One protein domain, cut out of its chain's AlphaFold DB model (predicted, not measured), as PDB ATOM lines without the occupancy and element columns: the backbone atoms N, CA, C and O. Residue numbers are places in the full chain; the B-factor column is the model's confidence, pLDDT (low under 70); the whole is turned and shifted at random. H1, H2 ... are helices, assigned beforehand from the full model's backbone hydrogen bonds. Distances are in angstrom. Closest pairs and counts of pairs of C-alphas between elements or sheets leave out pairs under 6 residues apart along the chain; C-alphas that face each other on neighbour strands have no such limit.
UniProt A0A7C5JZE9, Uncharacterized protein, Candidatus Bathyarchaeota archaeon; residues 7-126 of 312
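AT A GLANCE: This is residues 7 to 126 of the 312 residues of an uncharacterized protein of Candidatus Bathyarchaeota archaeon (UniProt A0A7C5JZE9). A cluster of helices is built round H2, which has the other five packed on it; from this body a long loop with no named element reaches far out and folds back between H3 and H4, its tip, residues 74 to 79, sticking out free. H1 makes a hairpin with H2 and reaches out at the other end of the longest axis. The printed part has 120 residues, with six named helices, H1 to H6 in that order, and no named strand; the class is all helix. It is only just compact, close to loose, with a radius of gyration of the C-alphas of 16.0 A, and elongated, spanning 59 by 30 by 27 A.

HOW THE PARTS SIT: H1, residues 7 to 20, and H2, residues 24 to 39, form a helical hairpin at a shallow tilt of 31 degrees, opposite ways; H1 touches H2 with residues 15 to 20 alone, and the closest C-alphas, of Ala 19 and Leu 27, are 5.1 A apart. H2 is the hub, touching five helices. H3, residues 43 to 58, touches it with residues 43 to 50 alone, closest at the C-alphas of Met 32 and Cys 46, 5.1 A, at a steep tilt of 68 degrees, only just short of about perpendicular. H4, residues 91 to 98, touches H2, closest at the C-alphas of Glu 34 and Val 97, 6.5 A; the tilt of 34.9 degrees is shallow, only just short of steep. H5, residues 102 to 112, touches H2 at a shallow tilt of 18 degrees, opposite ways, with the C-alphas of Ala 24 and Ala 109 closest at 5.0 A. H5 also touches H3, about perpendicular at 74 degrees, with the C-alphas of Val 54 and Ile 103 closest at 6.2 A. H6, residues 117 to 124, touches H2, only just about perpendicular at 72 degrees, with the C-alphas of Lys 25 and Tyr 117 closest at 5.2 A. The helix packing is part aligned, part crossed: 3 of 6 touching pairs are at a shallow tilt. H1 is apart from H3, H4 and H6. In all six helices every O i to N i+4 pair is within hydrogen-bond range.

IN THESE COORDINATES: H1 begins at C-alpha 7 (49.469, -44.819, -32.657) and is 20.4 A long. H2 is 22.8 A, H3 22.6 A and H5 15.1 A long; H4 and H6 are 10.4 A each. H6 ends at C-alpha 124 (24.767, -49.292, -41.502).

THE WHOLE: The C-alphas farthest apart, of Leu 7 and Gln 76, are 59.2 A apart. The printed part has no cut. The link from H3 to H4, 32 residues, is long; the other four are tight. The mean pLDDT of the printed part is 90.9, that of H1 is 76, and Gly 22 alone is under 70.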
ATOM      1  N   LEU A   7      50.191 -43.724 -32.014       78.62
ATOM      2  CA  LEU A   7      49.469 -44.819 -32.657       78.62
ATOM      3  C   LEU A   7      48.108 -44.367 -33.200       78.62
ATOM      4  O   LEU A   7      47.765 -44.720 -34.326       78.62
ATOM      5  N   ASP A   8      47.365 -43.552 -32.446       75.56
ATOM      6  CA  ASP A   8      46.048 -43.052 -32.870       75.56
ATOM      7  C   ASP A   8      46.162 -42.177 -34.119       75.56
ATOM      8  O   ASP A   8      45.370 -42.295 -35.052       75.56
ATOM      9  N   GLU A   9      47.200 -41.340 -34.164       76.75
ATOM     10  CA  GLU A   9      47.487 -40.470 -35.304       76.75
ATOM     11  C   GLU A   9      47.883 -41.274 -36.555       76.75
ATOM     12  O   GLU A   9      47.448 -40.964 -37.666       76.75
ATOM     13  N   LEU A  10      48.666 -42.345 -36.387       79.50
ATOM     14  CA  LEU A  10      49.035 -43.238 -37.485       79.50
ATOM     15  C   LEU A  10      47.818 -44.005 -38.025       79.50
ATOM     16  O   LEU A  10      47.611 -44.048 -39.238       79.50
ATOM     17  N   LEU A  11      47.000 -44.584 -37.140       78.81
ATOM     18  CA  LEU A  11      45.786 -45.311 -37.523       78.81
ATOM     19  C   LEU A  11      44.803 -44.406 -38.268       78.81
ATOM     20  O   LEU A  11      44.230 -44.819 -39.274       78.81
ATOM     21  N   TYR A  12      44.659 -43.163 -37.815       74.88
ATOM     22  CA  TYR A  12      43.849 -42.148 -38.475       74.88
ATOM     23  C   TYR A  12      44.339 -41.847 -39.901       74.88
ATOM     24  O   TYR A  12      43.559 -41.933 -40.849       74.88
ATOM     25  N   ARG A  13      45.644 -41.607 -40.099       78.38
ATOM     26  CA  ARG A  13      46.210 -41.379 -41.444       78.38
ATOM     27  C   ARG A  13      46.010 -42.570 -42.377       78.38
ATOM     28  O   ARG A  13      45.750 -42.387 -43.564       78.38
ATOM     29  N   VAL A  14      46.108 -43.792 -41.850       79.69
ATOM     30  CA  VAL A  14      45.841 -45.013 -42.622       79.69
ATOM     31  C   VAL A  14      44.367 -45.099 -43.029       79.69
ATOM     32  O   VAL A  14      44.090 -45.451 -44.174       79.69
ATOM     33  N   ARG A  15      43.424 -44.764 -42.137       75.31
ATOM     34  CA  ARG A  15      41.984 -44.743 -42.457       75.31
ATOM     35  C   ARG A  15      41.657 -43.715 -43.530       75.31
ATOM     36  O   ARG A  15      41.003 -44.076 -44.500       75.31
ATOM     37  N   LEU A  16      42.175 -42.493 -43.404       72.12
ATOM     38  CA  LEU A  16      42.003 -41.457 -44.423       72.12
ATOM     39  C   LEU A  16      42.522 -41.917 -45.782       72.12
ATOM     40  O   LEU A  16      41.809 -41.815 -46.773       72.12
ATOM     41  N   LYS A  17      43.731 -42.487 -45.829       77.75
ATOM     42  CA  LYS A  17      44.293 -43.012 -47.076       77.75
ATOM     43  C   LYS A  17      43.410 -44.108 -47.685       77.75
ATOM     44  O   LYS A  17      43.145 -44.069 -48.879       77.75
ATOM     45  N   LYS A  18      42.918 -45.044 -46.867       73.69
ATOM     46  CA  LYS A  18      42.001 -46.100 -47.321       73.69
ATOM     47  C   LYS A  18      40.655 -45.561 -47.802       73.69
ATOM     48  O   LYS A  18      40.097 -46.126 -48.731       73.69
ATOM     49  N   ALA A  19      40.134 -44.497 -47.188       73.38
ATOM     50  CA  ALA A  19      38.887 -43.875 -47.623       73.38
ATOM     51  C   ALA A  19      39.015 -43.316 -49.049       73.38
ATOM     52  O   ALA A  19      38.117 -43.539 -49.851       73.38
ATOM     53  N   LYS A  20      40.161 -42.705 -49.387       72.38
ATOM     54  CA  LYS A  20      40.469 -42.220 -50.749       72.38
ATOM     55  C   LYS A  20      40.561 -43.326 -51.800       72.38
ATOM     56  O   LYS A  20      40.334 -43.098 -52.980       72.38
ATOM     57  N   GLU A  21      40.918 -44.531 -51.369       74.94
ATOM     58  CA  GLU A  21      40.939 -45.735 -52.205       74.94
ATOM     59  C   GLU A  21      39.555 -46.424 -52.260       74.94
ATOM     60  O   GLU A  21      39.373 -47.388 -53.004       74.94
ATOM     61  N   GLY A  22      38.596 -45.968 -51.446       69.81
ATOM     62  CA  GLY A  22      37.281 -46.572 -51.251       69.81
ATOM     63  C   GLY A  22      36.186 -46.019 -52.166       69.81
ATOM     64  O   GLY A  22      36.383 -45.091 -52.945       69.81
ATOM     65  N   ASP A  23      34.993 -46.613 -52.069       88.94
ATOM     66  CA  ASP A  23      33.802 -46.112 -52.760       88.94
ATOM     67  C   ASP A  23      33.215 -44.865 -52.063       88.94
ATOM     68  O   ASP A  23      33.617 -44.490 -50.959       88.94
ATOM     69  N   ALA A  24      32.227 -44.218 -52.691       95.50
ATOM     70  CA  ALA A  24      31.577 -43.016 -52.155       95.50
ATOM     71  C   ALA A  24      31.075 -43.191 -50.706       95.50
ATOM     72  O   ALA A  24      31.111 -42.257 -49.908       95.50
ATOM     73  N   LYS A  25      30.667 -44.403 -50.317       95.69
ATOM     74  CA  LYS A  25      30.255 -44.694 -48.942       95.69
ATOM     75  C   LYS A  25      31.419 -44.560 -47.959       95.69
ATOM     76  O   LYS A  25      31.253 -43.951 -46.904       95.69
ATOM     77  N   GLN A  26      32.588 -45.115 -48.288       94.81
ATOM     78  CA  GLN A  26      33.782 -44.999 -47.442       94.81
ATOM     79  C   GLN A  26      34.288 -43.560 -47.353       94.81
ATOM     80  O   GLN A  26      34.694 -43.132 -46.276       94.81
ATOM     81  N   LEU A  27      34.205 -42.795 -48.444       96.38
ATOM     82  CA  LEU A  27      34.539 -41.369 -48.444       96.38
ATOM     83  C   LEU A  27      33.623 -40.575 -47.502       96.38
ATOM     84  O   LEU A  27      34.112 -39.798 -46.682       96.38
ATOM     85  N   PHE A  28      32.312 -40.843 -47.527       97.75
ATOM     86  CA  PHE A  28      31.367 -40.213 -46.600       97.75
ATOM     87  C   PHE A  28      31.648 -40.576 -45.134       97.75
ATOM     88  O   PHE A  28      31.650 -39.700 -44.266       97.75
ATOM     89  N   LYS A  29      31.969 -41.847 -44.846       96.44
ATOM     90  CA  LYS A  29      32.423 -42.260 -43.505       96.44
ATOM     91  C   LYS A  29      33.731 -41.572 -43.109       96.44
ATOM     92  O   LYS A  29      33.864 -41.160 -41.964       96.44
ATOM     93  N   GLY A  30      34.652 -41.369 -44.049       95.06
ATOM     94  CA  GLY A  30      35.882 -40.605 -43.830       95.06
ATOM     95  C   GLY A  30      35.617 -39.158 -43.405       95.06
ATOM     96  O   GLY A  30      36.268 -38.665 -42.485       95.06
ATOM     97  N   ILE A  31      34.626 -38.493 -44.014       97.44
ATOM     98  CA  ILE A  31      34.187 -37.149 -43.597       97.44
ATOM     99  C   ILE A  31      33.661 -37.189 -42.156       97.44
ATOM    100  O   ILE A  31      34.045 -36.362 -41.329       97.44
ATOM    101  N   MET A  32      32.810 -38.167 -41.831       97.62
ATOM    102  CA  MET A  32      32.278 -38.331 -40.474       97.62
ATOM    103  C   MET A  32      33.377 -38.602 -39.441       97.62
ATOM    104  O   MET A  32      33.338 -38.023 -38.356       97.62
ATOM    105  N   ASP A  33      34.359 -39.438 -39.777       95.06
ATOM    106  CA  ASP A  33      35.514 -39.729 -38.928       95.06
ATOM    107  C   ASP A  33      36.330 -38.459 -38.664       95.06
ATOM    108  O   ASP A  33      36.727 -38.216 -37.524       95.06
ATOM    109  N   GLU A  34      36.536 -37.608 -39.674       94.62
ATOM    110  CA  GLU A  34      37.227 -36.327 -39.495       94.62
ATOM    111  C   GLU A  34      36.507 -35.431 -38.487       94.62
ATOM    112  O   GLU A  34      37.118 -34.889 -37.559       94.62
ATOM    113  N   ILE A  35      35.188 -35.321 -38.635       97.00
ATOM    114  CA  ILE A  35      34.335 -34.533 -37.745       97.00
ATOM    115  C   ILE A  35      34.386 -35.095 -36.325       97.00
ATOM    116  O   ILE A  35      34.597 -34.343 -35.367       97.00
ATOM    117  N   TYR A  36      34.243 -36.412 -36.177       95.44
ATOM    118  CA  TYR A  36      34.333 -37.099 -34.892       95.44
ATOM    119  C   TYR A  36      35.678 -36.829 -34.219       95.44
ATOM    120  O   TYR A  36      35.746 -36.465 -33.047       95.44
ATOM    121  N   HIS A  37      36.765 -36.943 -34.973       91.06
ATOM    122  CA  HIS A  37      38.114 -36.739 -34.475       91.06
ATOM    123  C   HIS A  37      38.413 -35.297 -34.066       91.06
ATOM    124  O   HIS A  37      39.236 -35.086 -33.168       91.06
ATOM    125  N   ALA A  38      37.786 -34.325 -34.722       94.19
ATOM    126  CA  ALA A  38      37.929 -32.915 -34.399       94.19
ATOM    127  C   ALA A  38      37.057 -32.485 -33.207       94.19
ATOM    128  O   ALA A  38      37.475 -31.625 -32.434       94.19
ATOM    129  N   THR A  39      35.872 -33.082 -33.037       95.62
ATOM    130  CA  THR A  39      34.840 -32.570 -32.114       95.62
ATOM    131  C   THR A  39      34.486 -33.499 -30.953       95.62
ATOM    132  O   THR A  39      34.032 -33.029 -29.912       95.62
ATOM    133  N   GLY A  40      34.663 -34.812 -31.112       93.75
ATOM    134  CA  GLY A  40      34.182 -35.830 -30.175       93.75
ATOM    135  C   GLY A  40      32.655 -35.985 -30.137       93.75
ATOM    136  O   GLY A  40      32.130 -36.553 -29.180       93.75
ATOM    137  N   HIS A  41      31.923 -35.464 -31.128       95.88
ATOM    138  CA  HIS A  41      30.466 -35.587 -31.198       95.88
ATOM    139  C   HIS A  41      29.988 -37.033 -31.416       95.88
ATOM    140  O   HIS A  41      30.756 -37.921 -31.763       95.88
ATOM    141  N   SER A  42      28.692 -37.294 -31.214       95.44
ATOM    142  CA  SER A  42      28.107 -38.608 -31.515       95.44
ATOM    143  C   SER A  42      28.155 -38.914 -33.017       95.44
ATOM    144  O   SER A  42      28.129 -37.997 -33.838       95.44
ATOM    145  N   THR A  43      28.148 -40.196 -33.397       95.06
ATOM    146  CA  THR A  43      28.150 -40.622 -34.811       95.06
ATOM    147  C   THR A  43      26.998 -40.000 -35.600       95.06
ATOM    148  O   THR A  43      27.200 -39.509 -36.707       95.06
ATOM    149  N   ARG A  44      25.801 -39.928 -35.000       95.19
ATOM    150  CA  ARG A  44      24.644 -39.250 -35.601       95.19
ATOM    151  C   ARG A  44      24.934 -37.775 -35.867       95.19
ATOM    152  O   ARG A  44      24.677 -37.303 -36.966       95.19
ATOM    153  N   ARG A  45      25.500 -37.057 -34.897       96.50
ATOM    154  CA  ARG A  45      25.819 -35.640 -35.082       96.50
ATOM    155  C   ARG A  45      26.918 -35.431 -36.127       96.50
ATOM    156  O   ARG A  45      26.856 -34.468 -36.881       96.50
ATOM    157  N   CYS A  46      27.883 -36.342 -36.215       97.81
ATOM    158  CA  CYS A  46      28.899 -36.310 -37.269       97.81
ATOM    159  C   CYS A  46      28.274 -36.508 -38.658       97.81
ATOM    160  O   CYS A  46      28.652 -35.809 -39.591       97.81
ATOM    161  N   TRP A  47      27.284 -37.399 -38.787       98.06
ATOM    162  CA  TRP A  47      26.515 -37.594 -40.025       98.06
ATOM    163  C   TRP A  47      25.736 -36.333 -40.426       98.06
ATOM    164  O   TRP A  47      25.802 -35.913 -41.574       98.06
ATOM    165  N   GLU A  48      25.064 -35.681 -39.473       97.94
ATOM    166  CA  GLU A  48      24.350 -34.414 -39.698       97.94
ATOM    167  C   GLU A  48      25.295 -33.308 -40.196       97.94
ATOM    168  O   GLU A  48      25.059 -32.683 -41.229       97.94
ATOM    169  N   MET A  49      26.423 -33.118 -39.507       98.44
ATOM    170  CA  MET A  49      27.440 -32.145 -39.905       98.44
ATOM    171  C   MET A  49      28.061 -32.473 -41.272       98.44
ATOM    172  O   MET A  49      28.329 -31.563 -42.050       98.44
ATOM    173  N   ALA A  50      28.263 -33.756 -41.594       98.56
ATOM    174  CA  ALA A  50      28.772 -34.174 -42.899       98.56
ATOM    175  C   ALA A  50      27.814 -33.790 -44.038       98.56
ATOM    176  O   ALA A  50      28.272 -33.310 -45.072       98.56
ATOM    177  N   ILE A  51      26.496 -33.928 -43.843       98.62
ATOM    178  CA  ILE A  51      25.491 -33.485 -44.827       98.62
ATOM    179  C   ILE A  51      25.587 -31.978 -45.047       98.62
ATOM    180  O   ILE A  51      25.597 -31.541 -46.194       98.62
ATOM    181  N   GLU A  52      25.684 -31.187 -43.974       98.50
ATOM    182  CA  GLU A  52      25.836 -29.732 -44.088       98.50
ATOM    183  C   GLU A  52      27.107 -29.348 -44.851       98.50
ATOM    184  O   GLU A  52      27.058 -28.497 -45.732       98.50
ATOM    185  N   LEU A  53      28.232 -30.010 -44.581       98.50
ATOM    186  CA  LEU A  53      29.487 -29.741 -45.286       98.50
ATOM    187  C   LEU A  53      29.425 -30.103 -46.773       98.50
ATOM    188  O   LEU A  53      29.935 -29.356 -47.609       98.50
ATOM    189  N   VAL A  54      28.777 -31.218 -47.122       98.56
ATOM    190  CA  VAL A  54      28.541 -31.573 -48.529       98.56
ATOM    191  C   VAL A  54      27.601 -30.554 -49.183       98.56
ATOM    192  O   VAL A  54      27.862 -30.119 -50.302       98.56
ATOM    193  N   ALA A  55      26.540 -30.126 -48.496       98.25
ATOM    194  CA  ALA A  55      25.607 -29.119 -48.994       98.25
ATOM    195  C   ALA A  55      26.277 -27.753 -49.228       98.25
ATOM    196  O   ALA A  55      26.021 -27.115 -50.251       98.25
ATOM    197  N   ASP A  56      27.157 -27.327 -48.314       97.06
ATOM    198  CA  ASP A  56      27.962 -26.106 -48.444       97.06
ATOM    199  C   ASP A  56      28.873 -26.196 -49.674       97.06
ATOM    200  O   ASP A  56      28.879 -25.291 -50.505       97.06
ATOM    201  N   ASN A  57      29.554 -27.334 -49.864       97.31
ATOM    202  CA  ASN A  57      30.395 -27.575 -51.039       97.31
ATOM    203  C   ASN A  57      29.605 -27.575 -52.359       97.31
ATOM    204  O   ASN A  57      30.096 -27.107 -53.384       97.31
ATOM    205  N   LEU A  58      28.368 -28.075 -52.348       97.12
ATOM    206  CA  LEU A  58      27.481 -28.034 -53.514       97.12
ATOM    207  C   LEU A  58      26.887 -26.639 -53.768       97.12
ATOM    208  O   LEU A  58      26.338 -26.414 -54.850       97.12
ATOM    209  N   GLY A  59      26.983 -25.720 -52.803       96.12
ATOM    210  CA  GLY A  59      26.424 -24.369 -52.862       96.12
ATOM    211  C   GLY A  59      24.918 -24.290 -52.592       96.12
ATOM    212  O   GLY A  59      24.342 -23.212 -52.695       96.12
ATOM    213  N   ILE A  60      24.260 -25.397 -52.227       95.62
ATOM    214  CA  ILE A  60      22.793 -25.433 -52.054       95.62
ATOM    215  C   ILE A  60      22.309 -24.793 -50.749       95.62
ATOM    216  O   ILE A  60      21.111 -24.585 -50.578       95.62
ATOM    217  N   ILE A  61      23.222 -24.467 -49.829       95.19
ATOM    218  CA  ILE A  61      22.888 -23.702 -48.622       95.19
ATOM    219  C   ILE A  61      22.521 -22.259 -48.983       95.19
ATOM    220  O   ILE A  61      21.536 -21.728 -48.473       95.19
ATOM    221  N   ASP A  62      23.303 -21.641 -49.871       92.25
ATOM    222  CA  ASP A  62      23.119 -20.243 -50.270       92.25
ATOM    223  C   ASP A  62      22.291 -20.117 -51.566       92.25
ATOM    224  O   ASP A  62      21.546 -19.151 -51.734       92.25
ATOM    225  N   GLU A  63      22.361 -21.110 -52.461       91.75
ATOM    226  CA  GLU A  63      21.620 -21.168 -53.729       91.75
ATOM    227  C   GLU A  63      20.717 -22.422 -53.802       91.75
ATOM    228  O   GLU A  63      20.963 -23.333 -54.598       91.75
ATOM    229  N   PRO A  64      19.638 -22.501 -53.002       90.00
ATOM    230  CA  PRO A  64      18.832 -23.720 -52.849       90.00
ATOM    231  C   PRO A  64      18.196 -24.255 -54.143       90.00
ATOM    232  O   PRO A  64      17.913 -25.445 -54.262       90.00
ATOM    233  N   TRP A  65      18.010 -23.399 -55.149       89.62
ATOM    234  CA  TRP A  65      17.403 -23.764 -56.434       89.62
ATOM    235  C   TRP A  65      18.413 -24.080 -57.539       89.62
ATOM    236  O   TRP A  65      18.000 -24.432 -58.643       89.62
ATOM    237  N   ARG A  66      19.719 -23.992 -57.255       91.06
ATOM    238  CA  ARG A  66      20.818 -24.089 -58.231       91.06
ATOM    239  C   ARG A  66      20.711 -25.278 -59.187       91.06
ATOM    240  O   ARG A  66      20.969 -25.114 -60.374       91.06
ATOM    241  N   TYR A  67      20.337 -26.451 -58.679       91.44
ATOM    242  CA  TYR A  67      20.272 -27.692 -59.466       91.44
ATOM    243  C   TYR A  67      18.857 -28.082 -59.902       91.44
ATOM    244  O   TYR A  67      18.704 -28.945 -60.757       91.44
ATOM    245  N   SER A  68      17.825 -27.460 -59.328       91.12
ATOM    246  CA  SER A  68      16.428 -27.748 -59.664       91.12
ATOM    247  C   SER A  68      15.911 -26.783 -60.729       91.12
ATOM    248  O   SER A  68      15.508 -27.191 -61.815       91.12
ATOM    249  N   LEU A  69      15.938 -25.487 -60.411       88.12
ATOM    250  CA  LEU A  69      15.381 -24.405 -61.216       88.12
ATOM    251  C   LEU A  69      16.223 -23.132 -60.987       88.12
ATOM    252  O   LEU A  69      15.783 -22.228 -60.273       88.12
ATOM    253  N   PRO A  70      17.438 -23.034 -61.560       85.44
ATOM    254  CA  PRO A  70      18.383 -21.949 -61.263       85.44
ATOM    255  C   PRO A  70      17.841 -20.547 -61.585       85.44
ATOM    256  O   PRO A  70      18.239 -19.566 -60.953       85.44
ATOM    257  N   ASP A  71      16.905 -20.447 -62.530       86.12
ATOM    258  CA  ASP A  71      16.278 -19.183 -62.922       86.12
ATOM    259  C   ASP A  71      15.030 -18.834 -62.102       86.12
ATOM    260  O   ASP A  71      14.572 -17.689 -62.144       86.12
ATOM    261  N   LEU A  72      14.484 -19.776 -61.320       82.56
ATOM    262  CA  LEU A  72      13.264 -19.546 -60.545       82.56
ATOM    263  C   LEU A  72      13.417 -18.379 -59.559       82.56
ATOM    264  O   LEU A  72      12.566 -17.497 -59.614       82.56
ATOM    265  N   PRO A  73      14.486 -18.262 -58.743       80.44
ATOM    266  CA  PRO A  73      14.623 -17.143 -57.805       80.44
ATOM    267  C   PRO A  73      14.644 -15.755 -58.458       80.44
ATOM    268  O   PRO A  73      14.374 -14.757 -57.796       80.44
ATOM    269  N   LYS A  74      14.986 -15.678 -59.751       83.88
ATOM    270  CA  LYS A  74      14.998 -14.433 -60.537       83.88
ATOM    271  C   LYS A  74      13.662 -14.174 -61.238       83.88
ATOM    272  O   LYS A  74      13.445 -13.087 -61.770       83.88
ATOM    273  N   SER A  75      12.786 -15.173 -61.278       84.25
ATOM    274  CA  SER A  75      11.481 -15.094 -61.914       84.25
ATOM    275  C   SER A  75      10.506 -14.283 -61.068       84.25
ATOM    276  O   SER A  75      10.447 -14.420 -59.850       84.25
ATOM    277  N   GLN A  76       9.641 -13.517 -61.733       83.25
ATOM    278  CA  GLN A  76       8.505 -12.844 -61.089       83.25
ATOM    279  C   GLN A  76       7.486 -13.831 -60.493       83.25
ATOM    280  O   GLN A  76       6.616 -13.433 -59.722       83.25
ATOM    281  N   LEU A  77       7.572 -15.111 -60.871       78.88
ATOM    282  CA  LEU A  77       6.708 -16.171 -60.359       78.88
ATOM    283  C   LEU A  77       7.134 -16.666 -58.974       78.88
ATOM    284  O   LEU A  77       6.310 -17.253 -58.278       78.88
ATOM    285  N   PHE A  78       8.385 -16.433 -58.569       80.12
ATOM    286  CA  PHE A  78       8.893 -16.903 -57.287       80.12
ATOM    287  C   PHE A  78       8.345 -16.057 -56.140       80.12
ATOM    288  O   PHE A  78       8.580 -14.853 -56.054       80.12
ATOM    289  N   LYS A  79       7.598 -16.708 -55.246       77.44
ATOM    290  CA  LYS A  79       7.007 -16.089 -54.047       77.44
ATOM    291  C   LYS A  79       7.716 -16.493 -52.755       77.44
ATOM    292  O   LYS A  79       7.291 -16.086 -51.669       77.44
ATOM    293  N   GLY A  80       8.752 -17.325 -52.861       72.62
ATOM    294  CA  GLY A  80       9.595 -17.709 -51.740       72.62
ATOM    295  C   GLY A  80      10.488 -16.552 -51.291       72.62
ATOM    296  O   GLY A  80      10.757 -15.611 -52.033       72.62
ATOM    297  N   GLU A  81      10.960 -16.624 -50.052       79.56
ATOM    298  CA  GLU A  81      11.962 -15.702 -49.523       79.56
ATOM    299  C   GLU A  81      13.234 -16.508 -49.251       79.56
ATOM    300  O   GLU A  81      13.196 -17.488 -48.506       79.56
ATOM    301  N   ILE A  82      14.358 -16.115 -49.858       80.88
ATOM    302  CA  ILE A  82      15.657 -16.739 -49.584       80.88
ATOM    303  C   ILE A  82      16.320 -15.938 -48.470       80.88
ATOM    304  O   ILE A  82      16.755 -14.804 -48.673       80.88
ATOM    305  N   LYS A  83      16.371 -16.528 -47.275       83.19
ATOM    306  CA  LYS A  83      17.074 -15.957 -46.124       83.19
ATOM    307  C   LYS A  83      18.456 -16.583 -45.992       83.19
ATOM    308  O   LYS A  83      18.605 -17.760 -46.318       83.19
ATOM    309  N   PRO A  84      19.445 -15.842 -45.464       82.81
ATOM    310  CA  PRO A  84      20.719 -16.428 -45.082       82.81
ATOM    311  C   PRO A  84      20.489 -17.612 -44.143       82.81
ATOM    312  O   PRO A  84      19.887 -17.468 -43.076       82.81
ATOM    313  N   ALA A  85      20.959 -18.781 -44.559       87.81
ATOM    314  CA  ALA A  85      20.835 -19.995 -43.783       87.81
ATOM    315  C   ALA A  85      21.815 -19.991 -42.604       87.81
ATOM    316  O   ALA A  85      22.962 -19.535 -42.714       87.81
ATOM    317  N   ARG A  86      21.377 -20.520 -41.460       89.38
ATOM    318  CA  ARG A  86      22.265 -20.717 -40.319       89.38
ATOM    319  C   ARG A  86      23.113 -21.958 -40.579       89.38
ATOM    320  O   ARG A  86      22.589 -23.041 -40.792       89.38
ATOM    321  N   ARG A  87      24.432 -21.793 -40.515       92.62
ATOM    322  CA  ARG A  87      25.371 -22.918 -40.511       92.62
ATOM    323  C   ARG A  87      25.538 -23.418 -39.082       92.62
ATOM    324  O   ARG A  87      25.798 -22.623 -38.170       92.62
ATOM    325  N   GLU A  88      25.329 -24.709 -38.875       93.06
ATOM    326  CA  GLU A  88      25.549 -25.370 -37.595       93.06
ATOM    327  C   GLU A  88      26.994 -25.845 -37.434       93.06
ATOM    328  O   GLU A  88      27.457 -26.019 -36.303       93.06
ATOM    329  N   VAL A  89      27.710 -26.046 -38.542       96.25
ATOM    330  CA  VAL A  89      29.111 -26.459 -38.543       96.25
ATOM    331  C   VAL A  89      30.021 -25.240 -38.330       96.25
ATOM    332  O   VAL A  89      29.965 -24.279 -39.102       96.25
ATOM    333  N   PRO A  90      30.885 -25.247 -37.295       96.31
ATOM    334  CA  PRO A  90      31.863 -24.184 -37.078       96.31
ATOM    335  C   PRO A  90      32.810 -24.000 -38.273       96.31
ATOM    336  O   PRO A  90      33.232 -24.970 -38.903       96.31
ATOM    337  N   LYS A  91      33.178 -22.748 -38.580       95.75
ATOM    338  CA  LYS A  91      34.007 -22.411 -39.755       95.75
ATOM    339  C   LYS A  91      35.385 -23.077 -39.737       95.75
ATOM    340  O   LYS A  91      35.880 -23.479 -40.782       95.75
ATOM    341  N   ASP A  92      35.997 -23.178 -38.564       96.62
ATOM    342  CA  ASP A  92      37.287 -23.837 -38.351       96.62
ATOM    343  C   ASP A  92      37.211 -25.341 -38.634       96.62
ATOM    344  O   ASP A  92      38.105 -25.899 -39.271       96.62
ATOM    345  N   LEU A  93      36.113 -25.985 -38.228       96.62
ATOM    346  CA  LEU A  93      35.853 -27.383 -38.550       96.62
ATOM    347  C   LEU A  93      35.607 -27.579 -40.049       96.62
ATOM    348  O   LEU A  93      36.180 -28.489 -40.643       96.62
ATOM    349  N   ALA A  94      34.793 -26.719 -40.665       96.94
ATOM    350  CA  ALA A  94      34.513 -26.787 -42.096       96.94
ATOM    351  C   ALA A  94      35.792 -26.667 -42.934       96.94
ATOM    352  O   ALA A  94      36.033 -27.482 -43.823       96.94
ATOM    353  N   GLU A  95      36.648 -25.701 -42.602       96.38
ATOM    354  CA  GLU A  95      37.925 -25.499 -43.285       96.38
ATOM    355  C   GLU A  95      38.875 -26.687 -43.088       96.38
ATOM    356  O   GLU A  95      39.496 -27.159 -44.039       96.38
ATOM    357  N   ARG A  96      38.931 -27.242 -41.873       94.94
ATOM    358  CA  ARG A  96      39.720 -28.441 -41.584       94.94
ATOM    359  C   ARG A  96      39.285 -29.641 -42.427       94.94
ATOM    360  O   ARG A  96      40.141 -30.324 -42.985       94.94
ATOM    361  N   VAL A  97      37.983 -29.914 -42.515       95.25
ATOM    362  CA  VAL A  97      37.471 -31.032 -43.325       95.25
ATOM    363  C   VAL A  97      37.742 -30.776 -44.807       95.25
ATOM    364  O   VAL A  97      38.203 -31.681 -45.498       95.25
ATOM    365  N   ARG A  98      37.547 -29.546 -45.296       93.56
ATOM    366  CA  ARG A  98      37.825 -29.169 -46.693       93.56
ATOM    367  C   ARG A  98      39.278 -29.438 -47.094       93.56
ATOM    368  O   ARG A  98      39.531 -29.995 -48.154       93.56
ATOM    369  N   GLN A  99      40.238 -29.148 -46.215       93.94
ATOM    370  CA  GLN A  99      41.664 -29.403 -46.474       93.94
ATOM    371  C   GLN A  99      42.009 -30.884 -46.698       93.94
ATOM    372  O   GLN A  99      43.072 -31.192 -47.239       93.94
ATOM    373  N   THR A 100      41.133 -31.815 -46.311       92.94
ATOM    374  CA  THR A 100      41.339 -33.246 -46.573       92.94
ATOM    375  C   THR A 100      41.065 -33.638 -48.033       92.94
ATOM    376  O   THR A 100      41.577 -34.668 -48.487       92.94
ATOM    377  N   GLY A 101      40.272 -32.844 -48.767       93.12
ATOM    378  CA  GLY A 101      39.770 -33.161 -50.109       93.12
ATOM    379  C   GLY A 101      38.697 -34.260 -50.153       93.12
ATOM    380  O   GLY A 101      38.300 -34.694 -51.230       93.12
ATOM    381  N   LEU A 102      38.243 -34.760 -48.994       94.69
ATOM    382  CA  LEU A 102      37.294 -35.876 -48.932       94.69
ATOM    383  C   LEU A 102      35.909 -35.519 -49.477       94.69
ATOM    384  O   LEU A 102      35.213 -36.402 -49.970       94.69
ATOM    385  N   ILE A 103      35.487 -34.257 -49.358       97.00
ATOM    386  CA  ILE A 103      34.158 -33.825 -49.804       97.00
ATOM    387  C   ILE A 103      34.093 -33.852 -51.331       97.00
ATOM    388  O   ILE A 103      33.146 -34.387 -51.899       97.00
ATOM    389  N   GLU A 104      35.109 -33.318 -51.997       95.44
ATOM    390  CA  GLU A 104      35.225 -33.296 -53.450       95.44
ATOM    391  C   GLU A 104      35.337 -34.719 -54.002       95.44
ATOM    392  O   GLU A 104      34.592 -35.090 -54.907       95.44
ATOM    393  N   GLU A 105      36.190 -35.549 -53.395       94.94
ATOM    394  CA  GLU A 105      36.308 -36.965 -53.752       94.94
ATOM    395  C   GLU A 105      34.978 -37.709 -53.559       94.94
ATOM    396  O   GLU A 105      34.578 -38.487 -54.429       94.94
ATOM    397  N   PHE A 106      34.252 -37.447 -52.462       97.38
ATOM    398  CA  PHE A 106      32.925 -38.016 -52.225       97.38
ATOM    399  C   PHE A 106      31.941 -37.631 -53.330       97.38
ATOM    400  O   PHE A 106      31.272 -38.507 -53.874       97.38
ATOM    401  N   VAL A 107      31.853 -36.343 -53.668       97.50
ATOM    402  CA  VAL A 107      30.929 -35.834 -54.692       97.50
ATOM    403  C   VAL A 107      31.211 -36.481 -56.048       97.50
ATOM    404  O   VAL A 107      30.276 -36.948 -56.705       97.50
ATOM    405  N   GLU A 108      32.478 -36.558 -56.451       95.25
ATOM    406  CA  GLU A 108      32.872 -37.171 -57.721       95.25
ATOM    407  C   GLU A 108      32.579 -38.678 -57.740       95.25
ATOM    408  O   GLU A 108      31.937 -39.179 -58.668       95.25
ATOM    409  N   ALA A 109      32.957 -39.405 -56.684       95.38
ATOM    410  CA  ALA A 109      32.681 -40.836 -56.573       95.38
ATOM    411  C   ALA A 109      31.172 -41.135 -56.554       95.38
ATOM    412  O   ALA A 109      30.710 -42.094 -57.178       95.38
ATOM    413  N   ALA A 110      30.393 -40.304 -55.858       96.69
ATOM    414  CA  ALA A 110      28.948 -40.436 -55.767       96.69
ATOM    415  C   ALA A 110      28.290 -40.240 -57.138       96.69
ATOM    416  O   ALA A 110      27.463 -41.059 -57.542       96.69
ATOM    417  N   LYS A 111      28.685 -39.202 -57.886       95.38
ATOM    418  CA  LYS A 111      28.187 -38.942 -59.248       95.38
ATOM    419  C   LYS A 111      28.589 -40.027 -60.244       95.38
ATOM    420  O   LYS A 111      27.792 -40.360 -61.118       95.38
ATOM    421  N   ALA A 112      29.786 -40.598 -60.109       94.56
ATOM    422  CA  ALA A 112      30.255 -41.676 -60.979       94.56
ATOM    423  C   ALA A 112      29.402 -42.951 -60.848       94.56
ATOM    424  O   ALA A 112      29.210 -43.677 -61.824       94.56
ATOM    425  N   LYS A 113      28.860 -43.219 -59.654       95.31
ATOM    426  CA  LYS A 113      27.951 -44.343 -59.405       95.31
ATOM    427  C   LYS A 113      26.749 -43.879 -58.575       95.31
ATOM    428  O   LYS A 113      26.742 -44.118 -57.370       95.31
ATOM    429  N   PRO A 114      25.725 -43.262 -59.192       95.75
ATOM    430  CA  PRO A 114      24.622 -42.636 -58.468       95.75
ATOM    431  C   PRO A 114      23.873 -43.601 -57.542       95.75
ATOM    432  O   PRO A 114      23.321 -44.625 -57.980       95.75
ATOM    433  N   TRP A 115      23.873 -43.266 -56.252       95.81
ATOM    434  CA  TRP A 115      23.096 -43.925 -55.208       95.81
ATOM    435  C   TRP A 115      23.040 -43.075 -53.929       95.81
ATOM    436  O   TRP A 115      23.872 -42.196 -53.713       95.81
ATOM    437  N   ASP A 116      22.091 -43.392 -53.048       97.50
ATOM    438  CA  ASP A 116      21.931 -42.787 -51.726       97.50
ATOM    439  C   ASP A 116      22.970 -43.323 -50.722       97.50
ATOM    440  O   ASP A 116      22.661 -44.068 -49.788       97.50
ATOM    441  N   TYR A 117      24.236 -42.949 -50.914       97.81
ATOM    442  CA  TYR A 117      25.319 -43.326 -50.000       97.81
ATOM    443  C   TYR A 117      25.147 -42.723 -48.600       97.81
ATOM    444  O   TYR A 117      25.522 -43.357 -47.616       97.81
ATOM    445  N   ILE A 118      24.538 -41.537 -48.502       98.00
ATOM    446  CA  ILE A 118      24.246 -40.862 -47.229       98.00
ATOM    447  C   ILE A 118      23.298 -41.721 -46.382       98.00
ATOM    448  O   ILE A 118      23.553 -41.956 -45.196       98.00
ATOM    449  N   GLY A 119      22.231 -42.237 -46.995       96.94
ATOM    450  CA  GLY A 119      21.285 -43.139 -46.352       96.94
ATOM    451  C   GLY A 119      21.836 -44.541 -46.093       96.94
ATOM    452  O   GLY A 119      21.527 -45.128 -45.060       96.94
ATOM    453  N   GLU A 120      22.699 -45.081 -46.962       96.38
ATOM    454  CA  GLU A 120      23.386 -46.354 -46.672       96.38
ATOM    455  C   GLU A 120      24.216 -46.258 -45.387       96.38
ATOM    456  O   GLU A 120      24.097 -47.116 -44.514       96.38
ATOM    457  N   VAL A 121      24.998 -45.183 -45.222       96.81
ATOM    458  CA  VAL A 121      25.746 -44.949 -43.977       96.81
ATOM    459  C   VAL A 121      24.800 -44.794 -42.786       96.81
ATOM    460  O   VAL A 121      25.068 -45.352 -41.724       96.81
ATOM    461  N   PHE A 122      23.671 -44.101 -42.954       95.94
ATOM    462  CA  PHE A 122      22.669 -43.955 -41.896       95.94
ATOM    463  C   PHE A 122      22.137 -45.305 -41.387       95.94
ATOM    464  O   PHE A 122      22.027 -45.506 -40.173       95.94
ATOM    465  N   VAL A 123      21.837 -46.235 -42.298       94.06
ATOM    466  CA  VAL A 123      21.344 -47.578 -41.957       94.06
ATOM    467  C   VAL A 123      22.454 -48.436 -41.346       94.06
ATOM    468  O   VAL A 123      22.242 -49.047 -40.298       94.06
ATOM    469  N   GLU A 124      23.639 -48.470 -41.962       93.94
ATOM    470  CA  GLU A 124      24.767 -49.292 -41.502       93.94
ATOM    471  C   GLU A 124      25.243 -48.907 -40.099       93.94
ATOM    472  O   GLU A 124      25.452 -49.779 -39.255       93.94
ATOM    473  N   GLU A 125      25.364 -47.606 -39.835       93.19
ATOM    474  CA  GLU A 125      25.800 -47.075 -38.540       93.19
ATOM    475  C   GLU A 125      24.654 -47.016 -37.512       93.19
ATOM    476  O   GLU A 125      24.846 -46.543 -36.392       93.19
ATOM    477  N   ARG A 126      23.456 -47.511 -37.872       92.19
ATOM    478  CA  ARG A 126      22.259 -47.562 -37.014       92.19
ATOM    479  C   ARG A 126      21.931 -46.202 -36.395       92.19
ATOM    480  O   ARG A 126      21.650 -46.095 -35.202       92.19
TER     481      ARG A 126